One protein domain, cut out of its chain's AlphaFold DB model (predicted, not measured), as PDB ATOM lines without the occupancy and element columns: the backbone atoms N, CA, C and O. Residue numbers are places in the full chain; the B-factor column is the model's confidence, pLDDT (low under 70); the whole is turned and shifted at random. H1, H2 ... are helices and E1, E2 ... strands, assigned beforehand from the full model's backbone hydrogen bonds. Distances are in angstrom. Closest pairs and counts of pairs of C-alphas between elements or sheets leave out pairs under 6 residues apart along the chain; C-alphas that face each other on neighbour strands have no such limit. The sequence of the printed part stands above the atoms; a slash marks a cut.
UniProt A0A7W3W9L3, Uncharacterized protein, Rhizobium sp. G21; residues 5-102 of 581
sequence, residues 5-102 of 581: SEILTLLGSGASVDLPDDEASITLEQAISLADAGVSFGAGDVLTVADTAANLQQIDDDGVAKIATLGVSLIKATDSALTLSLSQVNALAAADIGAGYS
ATOM      1  N   SER A   5      51.768  34.640  33.962       63.41
ATOM      2  CA  SER A   5      51.592  35.454  32.744       63.41
ATOM      3  C   SER A   5      51.410  34.602  31.479       63.41
ATOM      4  O   SER A   5      50.705  35.005  30.550       63.41
ATOM      5  N   GLU A   6      52.012  33.416  31.442       62.69
ATOM      6  CA  GLU A   6      51.868  32.448  30.352       62.69
ATOM      7  C   GLU A   6      50.536  31.695  30.470       62.69
ATOM      8  O   GLU A   6      49.827  31.581  29.470       62.69
ATOM      9  N   ILE A   7      50.105  31.336  31.686       64.19
ATOM     10  CA  ILE A   7      48.761  30.784  31.963       64.19
ATOM     11  C   ILE A   7      47.660  31.744  31.476       64.19
ATOM     12  O   ILE A   7      46.756  31.340  30.742       64.19
ATOM     13  N   LEU A   8      47.763  33.044  31.784       66.62
ATOM     14  CA  LEU A   8      46.833  34.063  31.267       66.62
ATOM     15  C   LEU A   8      46.875  34.211  29.734       66.62
ATOM     16  O   LEU A   8      45.873  34.586  29.124       66.62
ATOM     17  N   THR A   9      48.012  33.910  29.104       63.69
ATOM     18  CA  THR A   9      48.154  33.933  27.640       63.69
ATOM     19  C   THR A   9      47.481  32.712  27.001       63.69
ATOM     20  O   THR A   9      46.785  32.860  25.994       63.69
ATOM     21  N   LEU A  10      47.609  31.530  27.615       61.22
ATOM     22  CA  LEU A  10      46.940  30.287  27.206       61.22
ATOM     23  C   LEU A  10      45.409  30.398  27.339       61.22
ATOM     24  O   LEU A  10      44.677  30.051  26.407       61.22
ATOM     25  N   LEU A  11      44.918  30.991  28.435       61.31
ATOM     26  CA  LEU A  11      43.487  31.218  28.699       61.31
ATOM     27  C   LEU A  11      42.766  32.050  27.625       61.31
ATOM     28  O   LEU A  11      41.558  31.894  27.435       61.31
ATOM     29  N   GLY A  12      43.488  32.886  26.869       55.41
ATOM     30  CA  GLY A  12      42.934  33.665  25.754       55.41
ATOM     31  C   GLY A  12      42.392  32.830  24.581       55.41
ATOM     32  O   GLY A  12      41.775  33.396  23.676       55.41
ATOM     33  N   SER A  13      42.612  31.509  24.582       54.38
ATOM     34  CA  SER A  13      42.159  30.568  23.546       54.38
ATOM     35  C   SER A  13      40.813  29.881  23.842       54.38
ATOM     36  O   SER A  13      40.074  29.591  22.901       54.38
ATOM     37  N   GLY A  14      40.450  29.720  25.124       46.69
ATOM     38  CA  GLY A  14      39.130  29.268  25.585       46.69
ATOM     39  C   GLY A  14      39.040  27.826  26.117       46.69
ATOM     40  O   GLY A  14      38.786  26.910  25.344       46.69
ATOM     41  N   ALA A  15      39.049  27.714  27.456       62.91
ATOM     42  CA  ALA A  15      38.763  26.539  28.302       62.91
ATOM     43  C   ALA A  15      39.759  25.357  28.250       62.91
ATOM     44  O   ALA A  15      40.246  24.989  27.188       62.91
ATOM     45  N   SER A  16      39.998  24.769  29.439       58.34
ATOM     46  CA  SER A  16      41.121  23.882  29.813       58.34
ATOM     47  C   SER A  16      42.504  24.453  29.477       58.34
ATOM     48  O   SER A  16      42.839  24.647  28.311       58.34
ATOM     49  N   VAL A  17      43.302  24.731  30.510       64.00
ATOM     50  CA  VAL A  17      44.748  24.949  30.353       64.00
ATOM     51  C   VAL A  17      45.425  23.578  30.398       64.00
ATOM     52  O   VAL A  17      44.953  22.704  31.114       64.00
ATOM     53  N   ASP A  18      46.461  23.412  29.585       68.19
ATOM     54  CA  ASP A  18      47.286  22.212  29.417       68.19
ATOM     55  C   ASP A  18      48.726  22.747  29.461       68.19
ATOM     56  O   ASP A  18      49.069  23.623  28.648       68.19
ATOM     57  N   LEU A  19      49.512  22.398  30.484       64.75
ATOM     58  CA  LEU A  19      50.815  23.027  30.720       64.75
ATOM     59  C   LEU A  19      51.898  22.344  29.869       64.75
ATOM     60  O   LEU A  19      52.000  21.126  29.855       64.75
ATOM     61  N   PRO A  20      52.770  23.097  29.173       59.41
ATOM     62  CA  PRO A  20      53.778  22.507  28.283       59.41
ATOM     63  C   PRO A  20      54.884  21.715  29.002       59.41
ATOM     64  O   PRO A  20      55.614  20.982  28.338       59.41
ATOM     65  N   ASP A  21      55.002  21.892  30.321       57.47
ATOM     66  CA  ASP A  21      55.954  21.206  31.197       57.47
ATOM     67  C   ASP A  21      55.231  20.286  32.210       57.47
ATOM     68  O   ASP A  21      55.854  19.887  33.187       57.47
ATOM     69  N   ASP A  22      53.912  20.069  32.072       66.19
ATOM     70  CA  ASP A  22      53.005  19.449  33.064       66.19
ATOM     71  C   ASP A  22      53.046  20.081  34.490       66.19
ATOM     72  O   ASP A  22      52.364  19.622  35.398       66.19
ATOM     73  N   GLU A  23      53.788  21.181  34.704       68.75
ATOM     74  CA  GLU A  23      53.997  21.815  36.019       68.75
ATOM     75  C   GLU A  23      53.891  23.357  36.022       68.75
ATOM     76  O   GLU A  23      54.443  24.073  35.162       68.75
ATOM     77  N   ALA A  24      53.268  23.906  37.074       68.56
ATOM     78  CA  ALA A  24      53.243  25.347  37.353       68.56
ATOM     79  C   ALA A  24      53.302  25.697  38.852       68.56
ATOM     80  O   ALA A  24      52.836  24.961  39.719       68.56
ATOM     81  N   SER A  25      53.834  26.892  39.140       74.81
ATOM     82  CA  SER A  25      53.907  27.474  40.484       74.81
ATOM     83  C   SER A  25      53.359  28.905  40.481       74.81
ATOM     84  O   SER A  25      53.772  29.732  39.661       74.81
ATOM     85  N   ILE A  26      52.392  29.187  41.359       77.69
ATOM     86  CA  ILE A  26      51.636  30.454  41.422       77.69
ATOM     87  C   ILE A  26      51.417  30.915  42.870       77.69
ATOM     88  O   ILE A  26      51.475  30.108  43.790       77.69
ATOM     89  N   THR A  27      51.132  32.200  43.098       84.19
ATOM     90  CA  THR A  27      50.837  32.709  44.456       84.19
ATOM     91  C   THR A  27      49.426  32.342  44.925       84.19
ATOM     92  O   THR A  27      48.561  32.001  44.112       84.19
ATOM     93  N   LEU A  28      49.138  32.456  46.228       85.50
ATOM     94  CA  LEU A  28      47.809  32.129  46.764       85.50
ATOM     95  C   LEU A  28      46.726  33.062  46.198       85.50
ATOM     96  O   LEU A  28      45.646  32.610  45.819       85.50
ATOM     97  N   GLU A  29      47.035  34.353  46.056       85.50
ATOM     98  CA  GLU A  29      46.145  35.333  45.413       85.50
ATOM     99  C   GLU A  29      45.848  34.967  43.946       85.50
ATOM    100  O   GLU A  29      44.713  35.110  43.480       85.50
ATOM    101  N   GLN A  30      46.846  34.450  43.217       82.31
ATOM    102  CA  GLN A  30      46.692  33.994  41.833       82.31
ATOM    103  C   GLN A  30      45.829  32.732  41.749       82.31
ATOM    104  O   GLN A  30      44.929  32.675  40.912       82.31
ATOM    105  N   ALA A  31      46.046  31.758  42.635       84.25
ATOM    106  CA  ALA A  31      45.252  30.533  42.698       84.25
ATOM    107  C   ALA A  31      43.776  30.834  43.008       84.25
ATOM    108  O   ALA A  31      42.891  30.426  42.258       84.25
ATOM    109  N   ILE A  32      43.497  31.645  44.033       85.94
ATOM    110  CA  ILE A  32      42.125  32.071  44.362       85.94
ATOM    111  C   ILE A  32      41.484  32.814  43.176       85.94
ATOM    112  O   ILE A  32      40.334  32.545  42.835       85.94
ATOM    113  N   SER A  33      42.233  33.686  42.491       81.00
ATOM    114  CA  SER A  33      41.739  34.420  41.314       81.00
ATOM    115  C   SER A  33      41.402  33.514  40.122       81.00
ATOM    116  O   SER A  33      40.442  33.787  39.401       81.00
ATOM    117  N   LEU A  34      42.171  32.443  39.894       81.06
ATOM    118  CA  LEU A  34      41.912  31.459  38.835       81.06
ATOM    119  C   LEU A  34      40.712  30.562  39.176       81.06
ATOM    120  O   LEU A  34      39.880  30.305  38.304       81.06
ATOM    121  N   ALA A  35      40.582  30.151  40.441       82.88
ATOM    122  CA  ALA A  35      39.439  29.384  40.934       82.88
ATOM    123  C   ALA A  35      38.131  30.192  40.836       82.88
ATOM    124  O   ALA A  35      37.147  29.718  40.269       82.88
ATOM    125  N   ASP A  36      38.138  31.457  41.275       81.00
ATOM    126  CA  ASP A  36      36.988  32.370  41.152       81.00
ATOM    127  C   ASP A  36      36.637  32.697  39.685       81.00
ATOM    128  O   ASP A  36      35.490  33.033  39.374       81.00
ATOM    129  N   ALA A  37      37.595  32.567  38.760       77.25
ATOM    130  CA  ALA A  37      37.368  32.669  37.318       77.25
ATOM    131  C   ALA A  37      36.846  31.365  36.672       77.25
ATOM    132  O   ALA A  37      36.492  31.382  35.489       77.25
ATOM    133  N   GLY A  38      36.770  30.256  37.418       76.88
ATOM    134  CA  GLY A  38      36.319  28.952  36.923       76.88
ATOM    135  C   GLY A  38      37.304  28.281  35.962       76.88
ATOM    136  O   GLY A  38      36.877  27.615  35.018       76.88
ATOM    137  N   VAL A  39      38.607  28.509  36.154       76.56
ATOM    138  CA  VAL A  39      39.672  27.840  35.391       76.56
ATOM    139  C   VAL A  39      39.786  26.373  35.821       76.56
ATOM    140  O   VAL A  39      39.492  26.024  36.957       76.56
ATOM    141  N   SER A  40      40.214  25.512  34.900       73.69
ATOM    142  CA  SER A  40      40.520  24.105  35.154       73.69
ATOM    143  C   SER A  40      41.739  23.692  34.331       73.69
ATOM    144  O   SER A  40      41.877  24.131  33.181       73.69
ATOM    145  N   PHE A  41      42.581  22.846  34.913       74.50
ATOM    146  CA  PHE A  41      43.800  22.304  34.313       74.50
ATOM    147  C   PHE A  41      43.575  20.880  33.769       74.50
ATOM    148  O   PHE A  41      42.505  20.290  33.976       74.50
ATOM    149  N   GLY A  42      44.531  20.358  33.005       70.69
ATOM    150  CA  GLY A  42      44.526  19.006  32.456       70.69
ATOM    151  C   GLY A  42      44.682  17.934  33.539       70.69
ATOM    152  O   GLY A  42      45.213  18.180  34.615       70.69
ATOM    153  N   ALA A  43      44.249  16.703  33.254       60.38
ATOM    154  CA  ALA A  43      44.300  15.584  34.209       60.38
ATOM    155  C   ALA A  43      45.713  14.979  34.418       60.38
ATOM    156  O   ALA A  43      45.828  13.828  34.837       60.38
ATOM    157  N   GLY A  44      46.758  15.737  34.082       58.84
ATOM    158  CA  GLY A  44      48.168  15.452  34.352       58.84
ATOM    159  C   GLY A  44      48.966  16.691  34.781       58.84
ATOM    160  O   GLY A  44      50.146  16.553  35.067       58.84
ATOM    161  N   ASP A  45      48.333  17.872  34.854       68.31
ATOM    162  CA  ASP A  45      48.981  19.110  35.293       68.31
ATOM    163  C   ASP A  45      49.147  19.111  36.825       68.31
ATOM    164  O   ASP A  45      48.167  18.982  37.564       68.31
ATOM    165  N   VAL A  46      50.366  19.338  37.309       69.25
ATOM    166  CA  VAL A  46      50.696  19.497  38.729       69.25
ATOM    167  C   VAL A  46      50.808  20.985  39.068       69.25
ATOM    168  O   VAL A  46      51.660  21.711  38.543       69.25
ATOM    169  N   LEU A  47      49.951  21.462  39.975       77.38
ATOM    170  CA  LEU A  47      49.900  22.871  40.370       77.38
ATOM    171  C   LEU A  47      50.345  23.068  41.826       77.38
ATOM    172  O   LEU A  47      49.720  22.566  42.758       77.38
ATOM    173  N   THR A  48      51.397  23.864  42.023       80.31
ATOM    174  CA  THR A  48      51.882  24.284  43.348       80.31
ATOM    175  C   THR A  48      51.477  25.727  43.648       80.31
ATOM    176  O   THR A  48      51.632  26.621  42.812       80.31
ATOM    177  N   VAL A  49      51.019  25.987  44.873       82.00
ATOM    178  CA  VAL A  49      50.807  27.346  45.393       82.00
ATOM    179  C   VAL A  49      52.003  27.756  46.250       82.00
ATOM    180  O   VAL A  49      52.144  27.289  47.375       82.00
ATOM    181  N   ALA A  50      52.855  28.641  45.736       77.44
ATOM    182  CA  ALA A  50      54.033  29.157  46.428       77.44
ATOM    183  C   ALA A  50      53.845  30.630  46.833       77.44
ATOM    184  O   ALA A  50      53.690  31.509  45.983       77.44
ATOM    185  N   ASP A  51      53.862  30.911  48.136       81.00
ATOM    186  CA  ASP A  51      53.664  32.257  48.691       81.00
ATOM    187  C   ASP A  51      54.393  32.407  50.042       81.00
ATOM    188  O   ASP A  51      54.898  31.436  50.603       81.00
ATOM    189  N   THR A  52      54.440  33.612  50.605       77.06
ATOM    190  CA  THR A  52      54.978  33.828  51.961       77.06
ATOM    191  C   THR A  52      54.179  33.040  53.002       77.06
ATOM    192  O   THR A  52      52.953  32.922  52.896       77.06
ATOM    193  N   ALA A  53      54.835  32.556  54.058       68.31
ATOM    194  CA  ALA A  53      54.173  31.840  55.148       68.31
ATOM    195  C   ALA A  53      53.047  32.681  55.763       68.31
ATOM    196  O   ALA A  53      51.977  32.161  56.064       68.31
ATOM    197  N   ALA A  54      53.248  33.998  55.875       80.12
ATOM    198  CA  ALA A  54      52.243  34.936  56.365       80.12
ATOM    199  C   ALA A  54      50.988  35.020  55.473       80.12
ATOM    200  O   ALA A  54      49.899  35.262  55.993       80.12
ATOM    201  N   ASN A  55      51.109  34.818  54.156       83.81
ATOM    202  CA  ASN A  55      49.967  34.763  53.240       83.81
ATOM    203  C   ASN A  55      49.289  33.388  53.276       83.81
ATOM    204  O   ASN A  55      48.068  33.324  53.387       83.81
ATOM    205  N   LEU A  56      50.057  32.294  53.269       83.88
ATOM    206  CA  LEU A  56      49.500  30.938  53.368       83.88
ATOM    207  C   LEU A  56      48.779  30.694  54.700       83.88
ATOM    208  O   LEU A  56      47.723  30.073  54.718       83.88
ATOM    209  N   GLN A  57      49.268  31.266  55.803       86.06
ATOM    210  CA  GLN A  57      48.604  31.237  57.114       86.06
ATOM    211  C   GLN A  57      47.213  31.891  57.133       86.06
ATOM    212  O   GLN A  57      46.448  31.648  58.066       86.06
ATOM    213  N   GLN A  58      46.875  32.709  56.132       86.62
ATOM    214  CA  GLN A  58      45.561  33.345  55.999       86.62
ATOM    215  C   GLN A  58      44.558  32.506  55.190       86.62
ATOM    216  O   GLN A  58      43.407  32.924  55.083       86.62
ATOM    217  N   ILE A  59      44.951  31.351  54.633       87.62
ATOM    218  CA  ILE A  59      44.016  30.477  53.912       87.62
ATOM    219  C   ILE A  59      42.974  29.907  54.884       87.62
ATOM    220  O   ILE A  59      43.323  29.367  55.931       87.62
ATOM    221  N   ASP A  60      41.693  30.044  54.565       89.88
ATOM    222  CA  ASP A  60      40.591  29.436  55.312       89.88
ATOM    223  C   ASP A  60      39.978  28.268  54.525       89.88
ATOM    224  O   ASP A  60      40.392  27.969  53.404       89.88
ATOM    225  N   ASP A  61      38.996  27.586  55.116       86.69
ATOM    226  CA  ASP A  61      38.354  26.411  54.517       86.69
ATOM    227  C   ASP A  61      37.731  26.716  53.129       86.69
ATOM    228  O   ASP A  61      37.698  25.839  52.265       86.69
ATOM    229  N   ASP A  62      37.279  27.958  52.881       88.81
ATOM    230  CA  ASP A  62      36.772  28.412  51.570       88.81
ATOM    231  C   ASP A  62      37.924  28.608  50.572       88.81
ATOM    232  O   ASP A  62      37.849  28.146  49.433       88.81
ATOM    233  N   GLY A  63      39.032  29.214  51.011       90.44
ATOM    234  CA  GLY A  63      40.272  29.311  50.241       90.44
ATOM    235  C   GLY A  63      40.827  27.944  49.829       90.44
ATOM    236  O   GLY A  63      41.171  27.763  48.660       90.44
ATOM    237  N   VAL A  64      40.851  26.970  50.747       88.19
ATOM    238  CA  VAL A  64      41.264  25.583  50.459       88.19
ATOM    239  C   VAL A  64      40.321  24.936  49.442       88.19
ATOM    240  O   VAL A  64      40.775  24.418  48.421       88.19
ATOM    241  N   ALA A  65      39.004  25.031  49.659       88.00
ATOM    242  CA  ALA A  65      38.011  24.482  48.737       88.00
ATOM    243  C   ALA A  65      38.123  25.082  47.323       88.00
ATOM    244  O   ALA A  65      37.921  24.370  46.339       88.00
ATOM    245  N   LYS A  66      38.483  26.366  47.200       88.25
ATOM    246  CA  LYS A  66      38.746  27.014  45.907       88.25
ATOM    247  C   LYS A  66      39.983  26.455  45.216       88.25
ATOM    248  O   LYS A  66      39.874  26.054  44.057       88.25
ATOM    249  N   ILE A  67      41.137  26.406  45.885       87.56
ATOM    250  CA  ILE A  67      42.374  25.924  45.243       87.56
ATOM    251  C   ILE A  67      42.294  24.433  44.874       87.56
ATOM    252  O   ILE A  67      42.822  24.040  43.835       87.56
ATOM    253  N   ALA A  68      41.523  23.637  45.621       85.44
ATOM    254  CA  ALA A  68      41.221  22.248  45.277       85.44
ATOM    255  C   ALA A  68      40.520  22.109  43.907       85.44
ATOM    256  O   ALA A  68      40.795  21.168  43.166       85.44
ATOM    257  N   THR A  69      39.670  23.067  43.502       84.62
ATOM    258  CA  THR A  69      39.020  23.029  42.169       84.62
ATOM    259  C   THR A  69      39.989  23.194  40.995       84.62
ATOM    260  O   THR A  69      39.622  22.877  39.864       84.62
ATOM    261  N   LEU A  70      41.217  23.657  41.253       80.19
ATOM    262  CA  LEU A  70      42.275  23.785  40.251       80.19
ATOM    263  C   LEU A  70      43.172  22.542  40.148       80.19
ATOM    264  O   LEU A  70      43.997  22.505  39.243       80.19
ATOM    265  N   GLY A  71      43.038  21.560  41.046       77.81
ATOM    266  CA  GLY A  71      43.982  20.439  41.136       77.81
ATOM    267  C   GLY A  71      45.324  20.820  41.774       77.81
ATOM    268  O   GLY A  71      46.358  20.285  41.391       77.81
ATOM    269  N   VAL A  72      45.330  21.770  42.719       82.31
ATOM    270  CA  VAL A  72      46.536  22.064  43.514       82.31
ATOM    271  C   VAL A  72      46.884  20.856  44.377       82.31
ATOM    272  O   VAL A  72      46.064  20.452  45.191       82.31
ATOM    273  N   SER A  73      48.103  20.336  44.243       73.94
ATOM    274  CA  SER A  73      48.620  19.221  45.052       73.94
ATOM    275  C   SER A  73      49.465  19.675  46.245       73.94
ATOM    276  O   SER A  73      49.651  18.916  47.192       73.94
ATOM    277  N   LEU A  74      49.982  20.910  46.225       74.31
ATOM    278  CA  LEU A  74      50.927  21.410  47.227       74.31
ATOM    279  C   LEU A  74      50.752  22.911  47.502       74.31
ATOM    280  O   LEU A  74      50.742  23.722  46.572       74.31
ATOM    281  N   ILE A  75      50.718  23.299  48.782       76.75
ATOM    282  CA  ILE A  75      50.980  24.677  49.232       76.75
ATOM    283  C   ILE A  75      52.380  24.786  49.855       76.75
ATOM    284  O   ILE A  75      52.825  23.895  50.579       76.75
ATOM    285  N   LYS A  76      53.095  25.878  49.571       76.56
ATOM    286  CA  LYS A  76      54.543  25.993  49.790       76.56
ATOM    287  C   LYS A  76      54.958  27.374  50.297       76.56
ATOM    288  O   LYS A  76      54.880  28.358  49.561       76.56
ATOM    289  N   ALA A  77      55.442  27.454  51.534       65.25
ATOM    290  CA  ALA A  77      55.944  28.706  52.098       65.25
ATOM    291  C   ALA A  77      57.332  29.078  51.542       65.25
ATOM    292  O   ALA A  77      58.248  28.255  51.541       65.25
ATOM    293  N   THR A  78      57.506  30.322  51.088       60.34
ATOM    294  CA  THR A  78      58.726  30.788  50.394       60.34
ATOM    295  C   THR A  78      59.740  31.529  51.273       60.34
ATOM    296  O   THR A  78      60.758  31.978  50.755       60.34
ATOM    297  N   ASP A  79      59.441  31.772  52.553       50.41
ATOM    298  CA  ASP A  79      60.221  32.689  53.406       50.41
ATOM    299  C   ASP A  79      60.430  32.241  54.865       50.41
ATOM    300  O   ASP A  79      61.342  32.736  55.525       50.41
ATOM    301  N   SER A  80      59.592  31.341  55.390       55.97
ATOM    302  CA  SER A  80      59.717  30.760  56.732       55.97
ATOM    303  C   SER A  80      58.837  29.513  56.894       55.97
ATOM    304  O   SER A  80      57.942  29.276  56.081       55.97
ATOM    305  N   ALA A  81      59.071  28.728  57.950       53.50
ATOM    306  CA  ALA A  81      58.283  27.536  58.264       53.50
ATOM    307  C   ALA A  81      56.769  27.826  58.345       53.50
ATOM    308  O   ALA A  81      56.325  28.812  58.946       53.50
ATOM    309  N   LEU A  82      55.962  26.950  57.742       65.94
ATOM    310  CA  LEU A  82      54.520  27.139  57.614       65.94
ATOM    311  C   LEU A  82      53.761  26.609  58.842       65.94
ATOM    312  O   LEU A  82      53.455  25.425  58.939       65.94
ATOM    313  N   THR A  83      53.400  27.498  59.767       72.69
ATOM    314  CA  THR A  83      52.569  27.143  60.932       72.69
ATOM    315  C   THR A  83      51.080  27.176  60.586       72.69
ATOM    316  O   THR A  83      50.503  28.254  60.480       72.69
ATOM    317  N   LEU A  84      50.427  26.018  60.471       73.69
ATOM    318  CA  LEU A  84      48.981  25.924  60.224       73.69
ATOM    319  C   LEU A  84      48.186  25.603  61.496       73.69
ATOM    320  O   LEU A  84      48.657  24.924  62.407       73.69
ATOM    321  N   SER A  85      46.940  26.071  61.548       75.31
ATOM    322  CA  SER A  85      45.963  25.621  62.543       75.31
ATOM    323  C   SER A  85      45.421  24.229  62.200       75.31
ATOM    324  O   SER A  85      45.348  23.845  61.035       75.31
ATOM    325  N   LEU A  86      44.959  23.489  63.214       64.25
ATOM    326  CA  LEU A  86      44.392  22.146  63.034       64.25
ATOM    327  C   LEU A  86      43.215  22.111  62.035       64.25
ATOM    328  O   LEU A  86      43.051  21.128  61.323       64.25
ATOM    329  N   SER A  87      42.414  23.180  61.944       76.19
ATOM    330  CA  SER A  87      41.355  23.298  60.930       76.19
ATOM    331  C   SER A  87      41.915  23.412  59.511       76.19
ATOM    332  O   SER A  87      41.439  22.703  58.633       76.19
ATOM    333  N   GLN A  88      42.960  24.220  59.302       79.25
ATOM    334  CA  GLN A  88      43.615  24.357  57.993       79.25
ATOM    335  C   GLN A  88      44.260  23.038  57.550       79.25
ATOM    336  O   GLN A  88      44.077  22.633  56.407       79.25
ATOM    337  N   VAL A  89      44.944  22.335  58.462       66.69
ATOM    338  CA  VAL A  89      45.520  21.004  58.189       66.69
ATOM    339  C   VAL A  89      44.428  20.007  57.788       66.69
ATOM    340  O   VAL A  89      44.555  19.340  56.768       66.69
ATOM    341  N   ASN A  90      43.317  19.954  58.532       68.56
ATOM    342  CA  ASN A  90      42.195  19.072  58.205       68.56
ATOM    343  C   ASN A  90      41.523  19.432  56.868       68.56
ATOM    344  O   ASN A  90      41.103  18.532  56.145       68.56
ATOM    345  N   ALA A  91      41.408  20.721  56.536       76.25
ATOM    346  CA  ALA A  91      40.834  21.172  55.271       76.25
ATOM    347  C   ALA A  91      41.721  20.791  54.076       76.25
ATOM    348  O   ALA A  91      41.207  20.302  53.074       76.25
ATOM    349  N   LEU A  92      43.042  20.975  54.196       76.00
ATOM    350  CA  LEU A  92      44.022  20.609  53.167       76.00
ATOM    351  C   LEU A  92      44.082  19.090  52.963       76.00
ATOM    352  O   LEU A  92      43.975  18.629  51.831       76.00
ATOM    353  N   ALA A  93      44.125  18.312  54.048       66.25
ATOM    354  CA  ALA A  93      44.082  16.850  53.985       66.25
ATOM    355  C   ALA A  93      42.771  16.326  53.366       66.25
ATOM    356  O   ALA A  93      42.790  15.407  52.557       66.25
ATOM    357  N   ALA A  94      41.623  16.938  53.681       72.56
ATOM    358  CA  ALA A  94      40.338  16.586  53.066       72.56
ATOM    359  C   ALA A  94      40.230  16.974  51.576       72.56
ATOM    360  O   ALA A  94      39.301  16.528  50.897       72.56
ATOM    361  N   ALA A  95      41.149  17.806  51.085       74.19
ATOM    362  CA  ALA A  95      41.269  18.222  49.692       74.19
ATOM    363  C   ALA A  95      42.438  17.537  48.950       74.19
ATOM    364  O   ALA A  95      42.642  17.844  47.779       74.19
ATOM    365  N   ASP A  96      43.162  16.621  49.611       73.19
ATOM    366  CA  ASP A  96      44.356  15.928  49.100       73.19
ATOM    367  C   ASP A  96      45.504  16.886  48.704       73.19
ATOM    368  O   ASP A  96      46.163  16.734  47.676       73.19
ATOM    369  N   ILE A  97      45.714  17.929  49.521       72.94
ATOM    370  CA  ILE A  97      46.716  18.982  49.297       72.94
ATOM    371  C   ILE A  97      47.806  18.918  50.372       72.94
ATOM    372  O   ILE A  97      47.541  19.143  51.556       72.94
ATOM    373  N   GLY A  98      49.051  18.680  49.960       63.34
ATOM    374  CA  GLY A  98      50.227  18.746  50.828       63.34
ATOM    375  C   GLY A  98      50.558  20.174  51.275       63.34
ATOM    376  O   GLY A  98      50.210  21.156  50.613       63.34
ATOM    377  N   ALA A  99      51.274  20.313  52.391       50.19
ATOM    378  CA  ALA A  99      51.737  21.602  52.903       50.19
ATOM    379  C   ALA A  99      53.210  21.524  53.318       50.19
ATOM    380  O   ALA A  99      53.572  20.690  54.144       50.19
ATOM    381  N   GLY A 100      54.048  22.410  52.775       48.88
ATOM    382  CA  GLY A 100      55.491  22.401  53.015       48.88
ATOM    383  C   GLY A 100      56.135  23.786  53.080       48.88
ATOM    384  O   GLY A 100      55.507  24.827  52.854       48.88
ATOM    385  N   TYR A 101      57.430  23.790  53.380       33.28
ATOM    386  CA  TYR A 101      58.306  24.960  53.367       33.28
ATOM    387  C   TYR A 101      59.384  24.783  52.293       33.28
ATOM    388  O   TYR A 101      59.788  23.664  51.996       33.28
ATOM    389  N   SER A 102      59.852  25.890  51.717       35.12
ATOM    390  CA  SER A 102      61.095  25.920  50.947       35.12
ATOM    391  C   SER A 102      62.197  26.684  51.666       35.12
ATOM    392  O   SER A 102      62.169  27.914  51.692       35.12
TER     393      SER A 102
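AT A GLANCE: This is residues 5 to 102 of the 581 residues of an uncharacterized protein of Rhizobium sp. G21 (UniProt A0A7W3W9L3). What shape do these atoms make? A twisted wall of four parallel strands, E1 to E4, has H2, H3 and H4 over one face and the other face bare of helices, while H5 lies beside H4 and only grazes the sheet. H1 lies beyond the E1 edge, away from the other helices, so that H1 and H5 lie toward opposite ends of an elongated body. What are its parts and its size? The printed part has 98 residues, of the mixed class, with five named helices and four named strands in the order H1 E1 H2 E2 H3 H4 E3 H5 E4. The sheet's order is E1 E2 E3 E4, all parallel. The whole is compact, with a radius of gyration of the C-alphas of 13.0 A, and spans 40 by 24 by 21 A.

IN THESE COORDINATES: Where are the strands? E1 is residues 23 to 26, from C-alpha 23 at (53.997, 21.815, 36.019), and E2 is residues 46 to 51, 16.5 A from first to last C-alpha. E3 is residues 72 to 77, 14.4 A long. E4 is residues 98 to 101, 10.5 A long, and ends with C-alpha 101 at (58.306, 24.960, 53.367). Where are the helices? H1 is residues 5 to 11, beginning with C-alpha 5 at (51.592, 35.454, 32.744), and H2, the longest, is residues 28 to 36, 12.2 A long. H3 is residues 53 to 56. H4 is residues 61 to 68 and H5 residues 86 to 93, each 10.5 A long.

HOW THE PARTS SIT: How are the strands joined? E1 and E2 are parallel at 24 degrees, with N 48 and O 24 2.9 A apart, within hydrogen-bond range. E2 and E3 are parallel at 25 degrees, with N 49 and O 74 at 2.8 A, and E3 and E4 at 22 degrees, with N 98 and O 73 at 2.8 A. The sheet is only just strongly twisted, its C-alphas lying up to 4.1 A off the best plane. Which helices are on the sheet? H2 is over E2 at a height over the sheet of 10.7 A and runs along the strands, at 6 degrees to E2 on the local plane; 2 of its C-alphas fall on E1. On the same face, H3 is only just over E3, with 3 C-alphas falling on it, at a height of 8.2 A. H4, also on that face, is over E3 at a height of 11.2 A and runs slantwise to the strands, at 39 degrees to E3 on the local plane. Which helices touch? H2 and H4 touch, about perpendicular at 79 degrees, with the C-alphas of Ala 35 and Lys 66 closest at 5.6 A. H4 and H5 touch at a shallow tilt of 19 degrees, the same way, with the C-alphas of Asp 61 and Ala 91 closest at 5.8 A. H5 only grazes the sheet, with residues 88 to 93. What of H1 and the helix backbones? H1 is not on the sheet and is apart from H2, H3, H4 and H5. In H1, H2, H4 and H5 every O i to N i+4 pair is within hydrogen-bond range; H3 is too short for such a pair.

THE WHOLE: How do the links run? H1 to E1 is the long link, with 11 residues between them. E1, H2, E2, then E2, H3, H4, E3, and then E3, H5, E4 are strand-helix-strand units, two parallel neighbour strands with one or more helices between, each with a right-handed crossover. How far does it reach, and where is confidence low? The two C-alphas farthest apart are those of Ser 13 and Leu 86, at 40.4 A, and the printed part has no cut. The model's mean pLDDT over the printed part is 72.2; 40 residues are under 70, among them 5 to 24, 77 to 82 and 98 to 102.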